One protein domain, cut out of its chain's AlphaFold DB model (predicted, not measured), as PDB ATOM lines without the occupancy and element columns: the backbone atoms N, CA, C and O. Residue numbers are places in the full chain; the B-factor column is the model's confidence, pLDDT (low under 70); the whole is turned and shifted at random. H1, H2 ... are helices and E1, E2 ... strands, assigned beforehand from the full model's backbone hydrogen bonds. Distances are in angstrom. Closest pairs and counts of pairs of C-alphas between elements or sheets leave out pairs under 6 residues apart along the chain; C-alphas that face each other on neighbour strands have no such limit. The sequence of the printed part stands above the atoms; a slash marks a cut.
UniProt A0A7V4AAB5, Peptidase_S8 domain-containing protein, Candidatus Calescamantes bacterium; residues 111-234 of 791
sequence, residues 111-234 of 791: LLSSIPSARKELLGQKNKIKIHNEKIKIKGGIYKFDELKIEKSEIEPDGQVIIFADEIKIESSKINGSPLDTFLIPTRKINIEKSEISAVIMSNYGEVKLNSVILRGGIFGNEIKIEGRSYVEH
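AT A GLANCE: This is residues 111 to 234 of the 791 residues of the protein "Peptidase_S8 domain-containing protein" of Candidatus Calescamantes bacterium (UniProt A0A7V4AAB5). The chain is wound in stacked turns, a well-formed solenoid in which E1 to E6 follow one another side by side along the stack, and E2 to E6 each fold sharply round a corner of the coil. The short helix H1 lies at the E1 end, where residues 115 to 127 make a loop beyond the turns. The printed part has 124 residues, with one named helix and then six named strands in the order H1 E1 E2 E3 E4 E5 E6; the class is mostly strand. The strands form one parallel sheet, in the order E1 E2 E3 E4 E5 E6, that is twisted. The whole is compact, with a radius of gyration of the C-alphas of 13.4 A, and only just elongated, with spans of 37 by 25 by 23 A.

HOW THE PARTS SIT: H1, residues 111 to 114, is on the sheet but only grazes it; its closest C-alpha to E2, residues 135 to 151, is that of Leu 111, 6.9 A from that of Ile 138. H1 is too short for any O i to N i+4 pair; its one O i to N i+3 pair is within hydrogen-bond range. E1, residues 128 to 132, is an edge strand and the parallel neighbour of E2, with N 131 and O 149 2.8 A apart. E2 bends by 159 degrees at residue 143. Its next parallel neighbour is E3, residues 154 to 171, with N 138 and O 156 3.0 A apart and N 150 and O 169 2.8 A apart. E3 bends by 162 degrees at residue 162 and is parallel to E4, residues 182 to 193, with N 185 and O 163 2.8 A apart. E4 and E5, residues 200 to 211, are parallel, with N 209 and O 190 2.8 A apart. E5 and E6, residues 219 to 227, are parallel, with N 210 and O 225 2.9 A apart; E6 is the other edge strand. Short parallel pairings join residues 154 to 155 of E3 with 174 to 175, then 196 to 197, 214 to 215 and 231 to 232 in turn. E1 and E6 are apart.

IN THESE COORDINATES: H1 begins at C-alpha 111, (170.467, 108.995, 246.659). From first to last C-alpha, H1 measures 5.5 A, E1 13.1 A, E2 10.9 A, E3 10.8 A, E4 18.3 A, E5 16.5 A and E6 14.7 A. E3 begins at C-alpha 154, (164.145, 105.044, 233.733), and E6 ends at C-alpha 227, (149.981, 120.470, 225.599).

THE WHOLE: The C-alphas of Gly 124 and His 234 are the two farthest apart, at 41.5 A. The printed part has no cut. The link from H1 to E1, 13 residues, is long. Mean pLDDT of the printed part is 84.0; residues 111 to 126 and 233 to 234 are under 70.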
ATOM      1  N   LEU A 111     170.711 108.959 248.107       45.81
ATOM      2  CA  LEU A 111     170.467 108.995 246.659       45.81
ATOM      3  C   LEU A 111     171.733 109.328 245.853       45.81
ATOM      4  O   LEU A 111     171.975 108.765 244.788       45.81
ATOM      5  N   LEU A 112     172.584 110.208 246.386       48.25
ATOM      6  CA  LEU A 112     173.836 110.619 245.745       48.25
ATOM      7  C   LEU A 112     174.878 109.491 245.671       48.25
ATOM      8  O   LEU A 112     175.845 109.584 244.914       48.25
ATOM      9  N   SER A 113     174.708 108.419 246.449       46.38
ATOM     10  CA  SER A 113     175.586 107.246 246.401       46.38
ATOM     11  C   SER A 113     175.209 106.249 245.299       46.38
ATOM     12  O   SER A 113     176.082 105.519 244.829       46.38
ATOM     13  N   SER A 114     173.944 106.249 244.859       50.31
ATOM     14  CA  SER A 114     173.388 105.309 243.875       50.31
ATOM     15  C   SER A 114     173.351 105.830 242.432       50.31
ATOM     16  O   SER A 114     172.955 105.082 241.544       50.31
ATOM     17  N   ILE A 115     173.760 107.081 242.182       56.62
ATOM     18  CA  ILE A 115     173.718 107.728 240.858       56.62
ATOM     19  C   ILE A 115     175.155 108.002 240.359       56.62
ATOM     20  O   ILE A 115     175.795 108.957 240.818       56.62
ATOM     21  N   PRO A 116     175.702 107.184 239.433       47.69
ATOM     22  CA  PRO A 116     177.068 107.342 238.925       47.69
ATOM     23  C   PRO A 116     177.306 108.659 238.178       47.69
ATOM     24  O   PRO A 116     178.376 109.250 238.335       47.69
ATOM     25  N   SER A 117     176.324 109.132 237.401       47.59
ATOM     26  CA  SER A 117     176.381 110.416 236.688       47.59
ATOM     27  C   SER A 117     176.521 111.618 237.637       47.59
ATOM     28  O   SER A 117     177.493 112.371 237.539       47.59
ATOM     29  N   ALA A 118     175.621 111.750 238.618       51.97
ATOM     30  CA  ALA A 118     175.593 112.857 239.580       51.97
ATOM     31  C   ALA A 118     176.899 112.995 240.387       51.97
ATOM     32  O   ALA A 118     177.333 114.106 240.696       51.97
ATOM     33  N   ARG A 119     177.589 111.878 240.665       49.53
ATOM     34  CA  ARG A 119     178.889 111.868 241.361       49.53
ATOM     35  C   ARG A 119     179.992 112.673 240.659       49.53
ATOM     36  O   ARG A 119     180.980 113.003 241.313       49.53
ATOM     37  N   LYS A 120     179.860 112.971 239.360       42.00
ATOM     38  CA  LYS A 120     180.861 113.720 238.577       42.00
ATOM     39  C   LYS A 120     180.656 115.240 238.546       42.00
ATOM     40  O   LYS A 120     181.625 115.937 238.266       42.00
ATOM     41  N   GLU A 121     179.456 115.751 238.830       41.16
ATOM     42  CA  GLU A 121     179.138 117.193 238.729       41.16
ATOM     43  C   GLU A 121     179.099 117.935 240.081       41.16
ATOM     44  O   GLU A 121     179.137 119.163 240.110       41.16
ATOM     45  N   LEU A 122     179.077 117.227 241.217       37.97
ATOM     46  CA  LEU A 122     178.750 117.810 242.531       37.97
ATOM     47  C   LEU A 122     179.889 118.526 243.292       37.97
ATOM     48  O   LEU A 122     179.698 118.943 244.432       37.97
ATOM     49  N   LEU A 123     181.061 118.738 242.685       34.53
ATOM     50  CA  LEU A 123     182.131 119.551 243.282       34.53
ATOM     51  C   LEU A 123     182.028 121.023 242.849       34.53
ATOM     52  O   LEU A 123     182.853 121.513 242.079       34.53
ATOM     53  N   GLY A 124     181.030 121.738 243.383       37.72
ATOM     54  CA  GLY A 124     181.017 123.211 243.379       37.72
ATOM     55  C   GLY A 124     179.735 123.915 242.921       37.72
ATOM     56  O   GLY A 124     179.751 125.139 242.810       37.72
ATOM     57  N   GLN A 125     178.636 123.202 242.659       42.88
ATOM     58  CA  GLN A 125     177.342 123.825 242.348       42.88
ATOM     59  C   GLN A 125     176.257 123.439 243.361       42.88
ATOM     60  O   GLN A 125     176.387 122.458 244.088       42.88
ATOM     61  N   LYS A 126     175.214 124.280 243.409       58.28
ATOM     62  CA  LYS A 126     173.970 124.140 244.192       58.28
ATOM     63  C   LYS A 126     173.296 122.771 243.995       58.28
ATOM     64  O   LYS A 126     173.721 122.039 243.110       58.28
ATOM     65  N   ASN A 127     172.236 122.446 244.753       82.88
ATOM     66  CA  ASN A 127     171.570 121.125 244.775       82.88
ATOM     67  C   ASN A 127     170.806 120.806 243.472       82.88
ATOM     68  O   ASN A 127     169.595 120.588 243.463       82.88
ATOM     69  N   LYS A 128     171.516 120.810 242.349       91.94
ATOM     70  CA  LYS A 128     171.036 120.558 241.003       91.94
ATOM     71  C   LYS A 128     171.472 119.159 240.607       91.94
ATOM     72  O   LYS A 128     172.666 118.897 240.506       91.94
ATOM     73  N   ILE A 129     170.516 118.266 240.387       94.38
ATOM     74  CA  ILE A 129     170.799 116.902 239.944       94.38
ATOM     75  C   ILE A 129     170.361 116.749 238.499       94.38
ATOM     76  O   ILE A 129     169.197 116.981 238.166       94.38
ATOM     77  N   LYS A 130     171.292 116.295 237.656       95.38
ATOM     78  CA  LYS A 130     170.994 115.806 236.318       95.38
ATOM     79  C   LYS A 130     171.148 114.285 236.262       95.38
ATOM     80  O   LYS A 130     172.210 113.750 236.552       95.38
ATOM     81  N   ILE A 131     170.082 113.612 235.845       94.56
ATOM     82  CA  ILE A 131     170.008 112.181 235.546       94.56
ATOM     83  C   ILE A 131     169.851 112.054 234.024       94.56
ATOM     84  O   ILE A 131     168.944 112.666 233.454       94.56
ATOM     85  N   HIS A 132     170.738 111.317 233.344       96.06
ATOM     86  CA  HIS A 132     170.732 111.217 231.877       96.06
ATOM     87  C   HIS A 132     171.167 109.836 231.363       96.06
ATOM     88  O   HIS A 132     172.282 109.406 231.645       96.06
ATOM     89  N   ASN A 133     170.330 109.191 230.537       93.38
ATOM     90  CA  ASN A 133     170.519 107.825 230.013       93.38
ATOM     91  C   ASN A 133     170.809 106.754 231.093       93.38
ATOM     92  O   ASN A 133     171.545 105.802 230.831       93.38
ATOM     93  N   GLU A 134     170.255 106.887 232.301       92.12
ATOM     94  CA  GLU A 134     170.460 105.922 233.390       92.12
ATOM     95  C   GLU A 134     169.162 105.180 233.745       92.12
ATOM     96  O   GLU A 134     168.060 105.726 233.646       92.12
ATOM     97  N   LYS A 135     169.297 103.923 234.189       94.56
ATOM     98  CA  LYS A 135     168.232 103.181 234.874       94.56
ATOM     99  C   LYS A 135     168.552 103.158 236.366       94.56
ATOM    100  O   LYS A 135     169.543 102.550 236.765       94.56
ATOM    101  N   ILE A 136     167.748 103.843 237.174       93.06
ATOM    102  CA  ILE A 136     168.032 104.114 238.589       93.06
ATOM    103  C   ILE A 136     166.946 103.489 239.459       93.06
ATOM    104  O   ILE A 136     165.760 103.739 239.250       93.06
ATOM    105  N   LYS A 137     167.366 102.743 240.485       93.12
ATOM    106  CA  LYS A 137     166.493 102.388 241.607       93.12
ATOM    107  C   LYS A 137     166.629 103.412 242.726       93.12
ATOM    108  O   LYS A 137     167.739 103.651 243.199       93.12
ATOM    109  N   ILE A 138     165.513 104.011 243.131       91.75
ATOM    110  CA  ILE A 138     165.454 105.012 244.203       91.75
ATOM    111  C   ILE A 138     164.798 104.368 245.418       91.75
ATOM    112  O   ILE A 138     163.630 104.010 245.348       91.75
ATOM    113  N   LYS A 139     165.521 104.229 246.531       89.88
ATOM    114  CA  LYS A 139     164.931 103.724 247.780       89.88
ATOM    115  C   LYS A 139     163.867 104.680 248.319       89.88
ATOM    116  O   LYS A 139     163.959 105.885 248.110       89.88
ATOM    117  N   GLY A 140     162.884 104.146 249.038       90.56
ATOM    118  CA  GLY A 140     161.891 104.951 249.742       90.56
ATOM    119  C   GLY A 140     162.548 105.964 250.688       90.56
ATOM    120  O   GLY A 140     163.478 105.626 251.422       90.56
ATOM    121  N   GLY A 141     162.081 107.210 250.650       91.62
ATOM    122  CA  GLY A 141     162.710 108.340 251.325       91.62
ATOM    123  C   GLY A 141     162.161 109.696 250.876       91.62
ATOM    124  O   GLY A 141     161.343 109.787 249.958       91.62
ATOM    125  N   ILE A 142     162.624 110.759 251.539       90.69
ATOM    126  CA  ILE A 142     162.288 112.151 251.214       90.69
ATOM    127  C   ILE A 142     163.542 112.863 250.711       90.69
ATOM    128  O   ILE A 142     164.548 112.943 251.418       90.69
ATOM    129  N   TYR A 143     163.451 113.423 249.508       92.31
ATOM    130  CA  TYR A 143     164.549 114.059 248.789       92.31
ATOM    131  C   TYR A 143     164.221 115.526 248.489       92.31
ATOM    132  O   TYR A 143     163.088 115.837 248.121       92.31
ATOM    133  N   LYS A 144     165.199 116.432 248.638       92.38
ATOM    134  CA  LYS A 144     165.052 117.875 248.366       92.38
ATOM    135  C   LYS A 144     166.158 118.356 247.423       92.38
ATOM    136  O   LYS A 144     167.334 118.136 247.707       92.38
ATOM    137  N   PHE A 145     165.781 119.035 246.341       92.19
ATOM    138  CA  PHE A 145     166.691 119.608 245.341       92.19
ATOM    139  C   PHE A 145     166.352 121.074 245.052       92.19
ATOM    140  O   PHE A 145     165.238 121.521 245.302       92.19
ATOM    141  N   ASP A 146     167.291 121.812 244.472       92.25
ATOM    142  CA  ASP A 146     167.009 123.125 243.884       92.25
ATOM    143  C   ASP A 146     166.494 122.931 242.444       92.25
ATOM    144  O   ASP A 146     165.511 123.532 242.025       92.25
ATOM    145  N   GLU A 147     167.121 122.032 241.679       95.12
ATOM    146  CA  GLU A 147     166.674 121.648 240.335       95.12
ATOM    147  C   GLU A 147     166.879 120.143 240.129       95.12
ATOM    148  O   GLU A 147     167.979 119.630 240.332       95.12
ATOM    149  N   LEU A 148     165.842 119.429 239.693       96.12
ATOM    150  CA  LEU A 148     165.939 118.026 239.297       96.12
ATOM    151  C   LEU A 148     165.639 117.894 237.806       96.12
ATOM    152  O   LEU A 148     164.509 118.123 237.373       96.12
ATOM    153  N   LYS A 149     166.639 117.481 237.024       97.19
ATOM    154  CA  LYS A 149     166.502 117.233 235.589       97.19
ATOM    155  C   LYS A 149     166.713 115.755 235.266       97.19
ATOM    156  O   LYS A 149     167.799 115.225 235.473       97.19
ATOM    157  N   ILE A 150     165.688 115.102 234.731       96.69
ATOM    158  CA  ILE A 150     165.686 113.687 234.343       96.69
ATOM    159  C   ILE A 150     165.485 113.625 232.825       96.69
ATOM    160  O   ILE A 150     164.448 114.033 232.312       96.69
ATOM    161  N   GLU A 151     166.484 113.143 232.093       97.44
ATOM    162  CA  GLU A 151     166.475 113.050 230.629       97.44
ATOM    163  C   GLU A 151     166.707 111.600 230.186       97.44
ATOM    164  O   GLU A 151     167.674 110.971 230.617       97.44
ATOM    165  N   LYS A 152     165.877 111.070 229.278       96.75
ATOM    166  CA  LYS A 152     166.074 109.753 228.635       96.75
ATOM    167  C   LYS A 152     166.366 108.600 229.611       96.75
ATOM    168  O   LYS A 152     167.155 107.710 229.306       96.75
ATOM    169  N   SER A 153     165.783 108.649 230.805       96.69
ATOM    170  CA  SER A 153     166.142 107.770 231.926       96.69
ATOM    171  C   SER A 153     164.934 107.000 232.450       96.69
ATOM    172  O   SER A 153     163.792 107.423 232.262       96.69
ATOM    173  N   GLU A 154     165.181 105.873 233.114       96.62
ATOM    174  CA  GLU A 154     164.145 105.044 233.733       96.62
ATOM    175  C   GLU A 154     164.339 105.005 235.253       96.62
ATOM    176  O   GLU A 154     165.397 104.616 235.746       96.62
ATOM    177  N   ILE A 155     163.320 105.418 236.003       95.12
ATOM    178  CA  ILE A 155     163.336 105.462 237.467       95.12
ATOM    179  C   ILE A 155     162.373 104.411 238.017       95.12
ATOM    180  O   ILE A 155     161.182 104.413 237.703       95.12
ATOM    181  N   GLU A 156     162.898 103.536 238.870       95.44
ATOM    182  CA  GLU A 156     162.163 102.507 239.606       95.44
ATOM    183  C   GLU A 156     162.236 102.816 241.115       95.44
ATOM    184  O   GLU A 156     163.275 102.589 241.738       95.44
ATOM    185  N   PRO A 157     161.178 103.374 241.722       91.50
ATOM    186  CA  PRO A 157     161.128 103.591 243.163       91.50
ATOM    187  C   PRO A 157     160.948 102.255 243.908       91.50
ATOM    188  O   PRO A 157     160.184 101.387 243.491       91.50
ATOM    189  N   ASP A 158     161.678 102.096 245.008       90.56
ATOM    190  CA  ASP A 158     161.754 100.917 245.874       90.56
ATOM    191  C   ASP A 158     161.208 101.300 247.260       90.56
ATOM    192  O   ASP A 158     161.953 101.646 248.180       90.56
ATOM    193  N   GLY A 159     159.874 101.350 247.354       90.31
ATOM    194  CA  GLY A 159     159.124 101.938 248.468       90.31
ATOM    195  C   GLY A 159     158.675 103.382 248.201       90.31
ATOM    196  O   GLY A 159     158.795 103.890 247.088       90.31
ATOM    197  N   GLN A 160     158.142 104.049 249.230       91.12
ATOM    198  CA  GLN A 160     157.547 105.383 249.094       91.12
ATOM    199  C   GLN A 160     158.606 106.485 248.925       91.12
ATOM    200  O   GLN A 160     159.376 106.771 249.840       91.12
ATOM    201  N   VAL A 161     158.612 107.138 247.764       93.31
ATOM    202  CA  VAL A 161     159.553 108.195 247.368       93.31
ATOM    203  C   VAL A 161     158.836 109.543 247.282       93.31
ATOM    204  O   VAL A 161     157.869 109.695 246.536       93.31
ATOM    205  N   ILE A 162     159.329 110.549 248.005       93.38
ATOM    206  CA  ILE A 162     158.819 111.926 247.952       93.38
ATOM    207  C   ILE A 162     159.949 112.848 247.497       93.38
ATOM    208  O   ILE A 162     160.991 112.926 248.146       93.38
ATOM    209  N   ILE A 163     159.748 113.556 246.386       94.69
ATOM    210  CA  ILE A 163     160.737 114.465 245.802       94.69
ATOM    211  C   ILE A 163     160.203 115.893 245.846       94.69
ATOM    212  O   ILE A 163     159.240 116.222 245.158       94.69
ATOM    213  N   PHE A 164     160.882 116.749 246.603       94.00
ATOM    214  CA  PHE A 164     160.712 118.197 246.586       94.00
ATOM    215  C   PHE A 164     161.788 118.831 245.699       94.00
ATOM    216  O   PHE A 164     162.972 118.536 245.870       94.00
ATOM    217  N   ALA A 165     161.416 119.732 244.789       94.44
ATOM    218  CA  ALA A 165     162.393 120.601 244.126       94.44
ATOM    219  C   ALA A 165     161.784 121.937 243.697       94.44
ATOM    220  O   ALA A 165     160.580 121.998 243.465       94.44
ATOM    221  N   ASP A 166     162.581 122.997 243.538       93.50
ATOM    222  CA  ASP A 166     162.038 124.252 242.997       93.50
ATOM    223  C   ASP A 166     161.632 124.081 241.529       93.50
ATOM    224  O   ASP A 166     160.501 124.409 241.155       93.50
ATOM    225  N   GLU A 167     162.517 123.487 240.721       95.19
ATOM    226  CA  GLU A 167     162.224 123.095 239.342       95.19
ATOM    227  C   GLU A 167     162.414 121.589 239.109       95.19
ATOM    228  O   GLU A 167     163.485 121.035 239.358       95.19
ATOM    229  N   ILE A 168     161.390 120.930 238.559       96.38
ATOM    230  CA  ILE A 168     161.446 119.537 238.088       96.38
ATOM    231  C   ILE A 168     161.311 119.527 236.558       96.38
ATOM    232  O   ILE A 168     160.345 120.043 236.004       96.38
ATOM    233  N   LYS A 169     162.269 118.932 235.845       97.38
ATOM    234  CA  LYS A 169     162.264 118.815 234.375       97.38
ATOM    235  C   LYS A 169     162.438 117.353 233.986       97.38
ATOM    236  O   LYS A 169     163.490 116.783 234.254       97.38
ATOM    237  N   ILE A 170     161.431 116.748 233.364       96.94
ATOM    238  CA  ILE A 170     161.441 115.326 232.990       96.94
ATOM    239  C   ILE A 170     161.214 115.219 231.482       96.94
ATOM    240  O   ILE A 170     160.141 115.550 230.995       96.94
ATOM    241  N   GLU A 171     162.217 114.773 230.731       97.44
ATOM    242  CA  GLU A 171     162.174 114.717 229.267       97.44
ATOM    243  C   GLU A 171     162.470 113.303 228.758       97.44
ATOM    244  O   GLU A 171     163.480 112.696 229.121       97.44
ATOM    245  N   SER A 172     161.618 112.784 227.867       96.81
ATOM    246  CA  SER A 172     161.781 111.476 227.207       96.81
ATOM    247  C   SER A 172     162.062 110.310 228.174       96.81
ATOM    248  O   SER A 172     162.835 109.413 227.848       96.81
ATOM    249  N   SER A 173     161.507 110.357 229.388       97.25
ATOM    250  CA  SER A 173     161.873 109.485 230.514       97.25
ATOM    251  C   SER A 173     160.691 108.660 231.020       97.25
ATOM    252  O   SER A 173     159.534 108.946 230.707       97.25
ATOM    253  N   LYS A 174     160.980 107.637 231.827       96.81
ATOM    254  CA  LYS A 174     159.980 106.738 232.404       96.81
ATOM    255  C   LYS A 174     160.109 106.666 233.925       96.81
ATOM    256  O   LYS A 174     161.206 106.460 234.433       96.81
ATOM    257  N   ILE A 175     159.007 106.812 234.656       94.62
ATOM    258  CA  ILE A 175     158.958 106.630 236.116       94.62
ATOM    259  C   ILE A 175     157.968 105.504 236.422       94.62
ATOM    260  O   ILE A 175     156.756 105.703 236.365       94.62
ATOM    261  N   ASN A 176     158.493 104.320 236.742       91.38
ATOM    262  CA  ASN A 176     157.742 103.084 236.993       91.38
ATOM    263  C   ASN A 176     157.275 102.972 238.457       91.38
ATOM    264  O   ASN A 176     157.443 101.928 239.084       91.38
ATOM    265  N   GLY A 177     156.740 104.049 239.030       81.31
ATOM    266  CA  GLY A 177     156.184 104.012 240.380       81.31
ATOM    267  C   GLY A 177     154.814 103.344 240.451       81.31
ATOM    268  O   GLY A 177     154.080 103.253 239.468       81.31
ATOM    269  N   SER A 178     154.438 102.914 241.649       81.81
ATOM    270  CA  SER A 178     153.023 102.835 242.002       81.81
ATOM    271  C   SER A 178     152.538 104.265 242.292       81.81
ATOM    272  O   SER A 178     153.239 105.009 242.984       81.81
ATOM    273  N   PRO A 179     151.342 104.681 241.831       74.88
ATOM    274  CA  PRO A 179     150.789 105.997 242.153       74.88
ATOM    275  C   PRO A 179     150.590 106.282 243.654       74.88
ATOM    276  O   PRO A 179     150.274 107.414 244.001       74.88
ATOM    277  N   LEU A 180     150.726 105.286 244.536       76.19
ATOM    278  CA  LEU A 180     150.689 105.463 245.996       76.19
ATOM    279  C   LEU A 180     152.082 105.708 246.604       76.19
ATOM    280  O   LEU A 180     152.192 106.212 247.721       76.19
ATOM    281  N   ASP A 181     153.137 105.386 245.854       84.56
ATOM    282  CA  ASP A 181     154.512 105.269 246.344       84.56
ATOM    283  C   ASP A 181     155.458 106.305 245.726       84.56
ATOM    284  O   ASP A 181     156.666 106.253 245.939       84.56
ATOM    285  N   THR A 182     154.970 107.253 244.923       88.06
ATOM    286  CA  THR A 182     155.835 108.284 244.323       88.06
ATOM    287  C   THR A 182     155.134 109.626 244.215       88.06
ATOM    288  O   THR A 182     154.128 109.752 243.520       88.06
ATOM    289  N   PHE A 183     155.711 110.636 244.865       87.62
ATOM    290  CA  PHE A 183     155.205 112.004 244.909       87.62
ATOM    291  C   PHE A 183     156.245 112.981 244.357       87.62
ATOM    292  O   PHE A 183     157.383 113.024 244.827       87.62
ATOM    293  N   LEU A 184     155.842 113.786 243.374       90.38
ATOM    294  CA  LEU A 184     156.637 114.862 242.783       90.38
ATOM    295  C   LEU A 184     156.039 116.205 243.212       90.38
ATOM    296  O   LEU A 184     154.922 116.543 242.819       90.38
ATOM    297  N   ILE A 185     156.777 116.958 244.026       92.12
ATOM    298  CA  ILE A 185     156.305 118.179 244.685       92.12
ATOM    299  C   ILE A 185     157.177 119.369 244.244       92.12
ATOM    300  O   ILE A 185     158.156 119.708 244.918       92.12
ATOM    301  N   PRO A 186     156.877 119.997 243.092       90.19
ATOM    302  CA  PRO A 186     157.545 121.225 242.678       90.19
ATOM    303  C   PRO A 186     157.134 122.406 243.574       90.19
ATOM    304  O   PRO A 186     155.949 122.591 243.858       90.19
ATOM    305  N   THR A 187     158.087 123.250 243.977       88.06
ATOM    306  CA  THR A 187     157.775 124.505 244.692       88.06
ATOM    307  C   THR A 187     157.476 125.657 243.725       88.06
ATOM    308  O   THR A 187     156.671 126.523 244.061       88.06
ATOM    309  N   ARG A 188     158.070 125.659 242.514       91.38
ATOM    310  CA  ARG A 188     157.887 126.717 241.496       91.38
ATOM    311  C   ARG A 188     157.474 126.220 240.118       91.38
ATOM    312  O   ARG A 188     156.669 126.880 239.467       91.38
ATOM    313  N   LYS A 189     158.037 125.113 239.625       93.69
ATOM    314  CA  LYS A 189     157.734 124.641 238.267       93.69
ATOM    315  C   LYS A 189     157.996 123.157 238.075       93.69
ATOM    316  O   LYS A 189     159.015 122.632 238.515       93.69
ATOM    317  N   ILE A 190     157.125 122.500 237.319       95.81
ATOM    318  CA  ILE A 190     157.409 121.196 236.726       95.81
ATOM    319  C   ILE A 190     157.114 121.235 235.225       95.81
ATOM    320  O   ILE A 190     156.051 121.684 234.805       95.81
ATOM    321  N   ASN A 191     158.066 120.784 234.409       96.25
ATOM    322  CA  ASN A 191     157.873 120.580 232.974       96.25
ATOM    323  C   ASN A 191     158.163 119.119 232.632       96.25
ATOM    324  O   ASN A 191     159.269 118.632 232.876       96.25
ATOM    325  N   ILE A 192     157.174 118.423 232.082       95.81
ATOM    326  CA  ILE A 192     157.282 117.021 231.689       95.81
ATOM    327  C   ILE A 192     157.005 116.922 230.193       95.81
ATOM    328  O   ILE A 192     155.934 117.305 229.731       95.81
ATOM    329  N   GLU A 193     157.950 116.370 229.439       96.00
ATOM    330  CA  GLU A 193     157.863 116.248 227.986       96.00
ATOM    331  C   GLU A 193     158.124 114.807 227.531       96.00
ATOM    332  O   GLU A 193     159.101 114.183 227.951       96.00
ATOM    333  N   LYS A 194     157.271 114.271 226.645       95.75
ATOM    334  CA  LYS A 194     157.450 112.969 225.961       95.75
ATOM    335  C   LYS A 194     157.732 111.787 226.906       95.75
ATOM    336  O   LYS A 194     158.503 110.893 226.565       95.75
ATOM    337  N   SER A 195     157.164 111.817 228.107       95.81
ATOM    338  CA  SER A 195     157.519 110.919 229.215       95.81
ATOM    339  C   SER A 195     156.325 110.092 229.691       95.81
ATOM    340  O   SER A 195     155.177 110.511 229.543       95.81
ATOM    341  N   GLU A 196     156.592 108.936 230.295       95.81
ATOM    342  CA  GLU A 196     155.587 108.093 230.956       95.81
ATOM    343  C   GLU A 196     155.838 108.100 232.471       95.81
ATOM    344  O   GLU A 196     156.897 107.682 232.936       95.81
ATOM    345  N   ILE A 197     154.885 108.606 233.255       94.56
ATOM    346  CA  ILE A 197     155.047 108.833 234.694       94.56
ATOM    347  C   ILE A 197     153.924 108.154 235.473       94.56
ATOM    348  O   ILE A 197     152.750 108.495 235.337       94.56
ATOM    349  N   SER A 198     154.309 107.256 236.373       93.69
ATOM    350  CA  SER A 198     153.424 106.603 237.337       93.69
ATOM    351  C   SER A 198     153.708 107.143 238.742       93.69
ATOM    352  O   SER A 198     154.244 106.454 239.603       93.69
ATOM    353  N   ALA A 199     153.406 108.426 238.942       91.31
ATOM    354  CA  ALA A 199     153.629 109.169 240.182       91.31
ATOM    355  C   ALA A 199     152.556 110.253 240.348       91.31
ATOM    356  O   ALA A 199     152.018 110.746 239.353       91.31
ATOM    357  N   VAL A 200     152.255 110.642 241.587       91.00
ATOM    358  CA  VAL A 200     151.364 111.768 241.889       91.00
ATOM    359  C   VAL A 200     152.156 113.075 241.858       91.00
ATOM    360  O   VAL A 200     153.194 113.198 242.504       91.00
ATOM    361  N   ILE A 201     151.659 114.069 241.125       90.94
ATOM    362  CA  ILE A 201     152.242 115.416 241.050       90.94
ATOM    363  C   ILE A 201     151.424 116.349 241.949       90.94
ATOM    364  O   ILE A 201     150.204 116.414 241.798       90.94
ATOM    365  N   MET A 202     152.069 117.079 242.864       90.12
ATOM    366  CA  MET A 202     151.414 118.034 243.771       90.12
ATOM    367  C   MET A 202     152.124 119.390 243.759       90.12
ATOM    368  O   MET A 202     153.188 119.541 244.348       90.12
ATOM    369  N   SER A 203     151.524 120.389 243.118       86.62
ATOM    370  CA  SER A 203     152.089 121.732 242.959       86.62
ATOM    371  C   SER A 203     151.230 122.794 243.649       86.62
ATOM    372  O   SER A 203     150.321 123.364 243.051       86.62
ATOM    373  N   ASN A 204     151.517 123.104 244.915       74.25
ATOM    374  CA  ASN A 204     150.725 124.095 245.662       74.25
ATOM    375  C   ASN A 204     150.911 125.541 245.160       74.25
ATOM    376  O   ASN A 204     150.060 126.383 245.438       74.25
ATOM    377  N   TYR A 205     152.016 125.833 244.462       74.06
ATOM    378  CA  TYR A 205     152.388 127.192 244.037       74.06
ATOM    379  C   TYR A 205     153.038 127.273 242.648       74.06
ATOM    380  O   TYR A 205     153.278 128.375 242.163       74.06
ATOM    381  N   GLY A 206     153.346 126.137 242.013       74.88
ATOM    382  CA  GLY A 206     154.124 126.104 240.777       74.88
ATOM    383  C   GLY A 206     153.328 125.781 239.514       74.88
ATOM    384  O   GLY A 206     152.342 125.042 239.551       74.88
ATOM    385  N   GLU A 207     153.819 126.273 238.379       87.88
ATOM    386  CA  GLU A 207     153.292 125.941 237.052       87.88
ATOM    387  C   GLU A 207     153.572 124.464 236.726       87.88
ATOM    388  O   GLU A 207     154.724 124.018 236.754       87.88
ATOM    389  N   VAL A 208     152.530 123.704 236.378       92.00
ATOM    390  CA  VAL A 208     152.647 122.326 235.888       92.00
ATOM    391  C   VAL A 208     152.434 122.302 234.380       92.00
ATOM    392  O   VAL A 208     151.311 122.463 233.911       92.00
ATOM    393  N   LYS A 209     153.495 122.054 233.611       93.81
ATOM    394  CA  LYS A 209     153.430 121.893 232.155       93.81
ATOM    395  C   LYS A 209     153.652 120.433 231.755       93.81
ATOM    396  O   LYS A 209     154.669 119.835 232.101       93.81
ATOM    397  N   LEU A 210     152.699 119.866 231.016       93.12
ATOM    398  CA  LEU A 210     152.744 118.506 230.470       93.12
ATOM    399  C   LEU A 210     152.679 118.569 228.940       93.12
ATOM    400  O   LEU A 210     151.686 119.050 228.408       93.12
ATOM    401  N   ASN A 211     153.683 118.066 228.223       92.88
ATOM    402  CA  ASN A 211     153.687 117.995 226.760       92.88
ATOM    403  C   ASN A 211     153.907 116.561 226.246       92.88
ATOM    404  O   ASN A 211     155.000 116.006 226.354       92.88
ATOM    405  N   SER A 212     152.881 115.970 225.628       91.25
ATOM    406  CA  SER A 212     152.893 114.578 225.140       91.25
ATOM    407  C   SER A 212     153.279 113.554 226.225       91.25
ATOM    408  O   SER A 212     154.184 112.741 226.036       91.25
ATOM    409  N   VAL A 213     152.624 113.632 227.385       90.12
ATOM    410  CA  VAL A 213     152.915 112.822 228.586       90.12
ATOM    411  C   VAL A 213     151.878 111.721 228.775       90.12
ATOM    412  O   VAL A 213     150.687 111.989 228.654       90.12
ATOM    413  N   ILE A 214     152.302 110.512 229.146       91.94
ATOM    414  CA  ILE A 214     151.411 109.477 229.692       91.94
ATOM    415  C   ILE A 214     151.518 109.537 231.218       91.94
ATOM    416  O   ILE A 214     152.531 109.130 231.782       91.94
ATOM    417  N   LEU A 215     150.501 110.070 231.896       91.06
ATOM    418  CA  LEU A 215     150.458 110.162 233.355       91.06
ATOM    419  C   LEU A 215     149.499 109.103 233.914       91.06
ATOM    420  O   LEU A 215     148.285 109.186 233.722       91.06
ATOM    421  N   ARG A 216     150.046 108.119 234.632       89.75
ATOM    422  CA  ARG A 216     149.283 107.061 235.319       89.75
ATOM    423  C   ARG A 216     148.964 107.394 236.782       89.75
ATOM    424  O   ARG A 216     148.238 106.657 237.445       89.75
ATOM    425  N   GLY A 217     149.516 108.488 237.308       86.62
ATOM    426  CA  GLY A 217     149.199 109.013 238.638       86.62
ATOM    427  C   GLY A 217     148.205 110.177 238.624       86.62
ATOM    428  O   GLY A 217     147.663 110.552 237.585       86.62
ATOM    429  N   GLY A 218     147.952 110.739 239.806       83.12
ATOM    430  CA  GLY A 218     147.151 111.955 239.966       83.12
ATOM    431  C   GLY A 218     147.964 113.229 239.719       83.12
ATOM    432  O   GLY A 218     149.186 113.233 239.858       83.12
ATOM    433  N   ILE A 219     147.283 114.326 239.400       87.88
ATOM    434  CA  ILE A 219     147.878 115.660 239.289       87.88
ATOM    435  C   ILE A 219     147.046 116.664 240.085       87.88
ATOM    436  O   ILE A 219     145.825 116.710 239.964       87.88
ATOM    437  N   PHE A 220     147.728 117.472 240.887       82.62
ATOM    438  CA  PHE A 220     147.163 118.555 241.678       82.62
ATOM    439  C   PHE A 220     148.034 119.793 241.467       82.62
ATOM    440  O   PHE A 220     149.255 119.717 241.614       82.62
ATOM    441  N   GLY A 221     147.434 120.925 241.109       78.62
ATOM    442  CA  GLY A 221     148.167 122.163 240.868       78.62
ATOM    443  C   GLY A 221     147.252 123.351 240.607       78.62
ATOM    444  O   GLY A 221     146.163 123.166 240.068       78.62
ATOM    445  N   ASN A 222     147.696 124.556 240.976       73.62
ATOM    446  CA  ASN A 222     146.928 125.789 240.741       73.62
ATOM    447  C   ASN A 222     146.905 126.184 239.255       73.62
ATOM    448  O   ASN A 222     145.902 126.695 238.773       73.62
ATOM    449  N   GLU A 223     148.004 125.947 238.532       80.31
ATOM    450  CA  GLU A 223     148.126 126.238 237.104       80.31
ATOM    451  C   GLU A 223     148.640 124.987 236.379       80.31
ATOM    452  O   GLU A 223     149.813 124.623 236.493       80.31
ATOM    453  N   ILE A 224     147.748 124.304 235.656       86.31
ATOM    454  CA  ILE A 224     148.053 123.080 234.906       86.31
ATOM    455  C   ILE A 224     147.871 123.352 233.409       86.31
ATOM    456  O   ILE A 224     146.755 123.540 232.930       86.31
ATOM    457  N   LYS A 225     148.971 123.324 232.655       85.62
ATOM    458  CA  LYS A 225     149.000 123.450 231.191       85.62
ATOM    459  C   LYS A 225     149.273 122.091 230.564       85.62
ATOM    460  O   LYS A 225     150.348 121.517 230.746       85.62
ATOM    461  N   ILE A 226     148.301 121.586 229.810       84.69
ATOM    462  CA  ILE A 226     148.409 120.317 229.086       84.69
ATOM    463  C   ILE A 226     148.502 120.615 227.590       84.69
ATOM    464  O   ILE A 226     147.568 121.128 226.982       84.69
ATOM    465  N   GLU A 227     149.646 120.284 227.006       82.38
ATOM    466  CA  GLU A 227     149.981 120.470 225.599       82.38
ATOM    467  C   GLU A 227     150.220 119.115 224.907       82.38
ATOM    468  O   GLU A 227     150.534 118.089 225.530       82.38
ATOM    469  N   GLY A 228     150.073 119.105 223.580       78.62
ATOM    470  CA  GLY A 228     150.250 117.907 222.757       78.62
ATOM    471  C   GLY A 228     149.248 116.786 223.068       78.62
ATOM    472  O   GLY A 228     148.204 116.994 223.682       78.62
ATOM    473  N   ARG A 229     149.564 115.560 222.631       80.31
ATOM    474  CA  ARG A 229     148.759 114.364 222.940       80.31
ATOM    475  C   ARG A 229     149.171 113.784 224.293       80.31
ATOM    476  O   ARG A 229     149.801 112.733 224.350       80.31
ATOM    477  N   SER A 230     148.859 114.502 225.365       79.50
ATOM    478  CA  SER A 230     149.024 113.997 226.731       79.50
ATOM    479  C   SER A 230     147.798 113.176 227.150       79.50
ATOM    480  O   SER A 230     146.667 113.537 226.829       79.50
ATOM    481  N   TYR A 231     148.017 112.074 227.862       74.44
ATOM    482  CA  TYR A 231     146.989 111.144 228.322       74.44
ATOM    483  C   TYR A 231     147.119 110.935 229.833       74.44
ATOM    484  O   TYR A 231     148.168 110.508 230.313       74.44
ATOM    485  N   VAL A 232     146.054 111.237 230.579       73.19
ATOM    486  CA  VAL A 232     145.981 111.026 232.031       73.19
ATOM    487  C   VAL A 232     145.051 109.841 232.286       73.19
ATOM    488  O   VAL A 232     143.834 109.961 232.168       73.19
ATOM    489  N   GLU A 233     145.626 108.682 232.604       58.28
ATOM    490  CA  GLU A 233     144.930 107.380 232.602       58.28
ATOM    491  C   GLU A 233     143.881 107.251 233.729       58.28
ATOM    492  O   GLU A 233     142.947 106.452 233.642       58.28
ATOM    493  N   HIS A 234     143.975 108.079 234.778       54.06
ATOM    494  CA  HIS A 234     143.103 108.025 235.957       54.06
ATOM    495  C   HIS A 234     142.385 109.347 236.290       54.06
ATOM    496  O   HIS A 234     142.426 109.832 237.423       54.06
TER     497      HIS A 234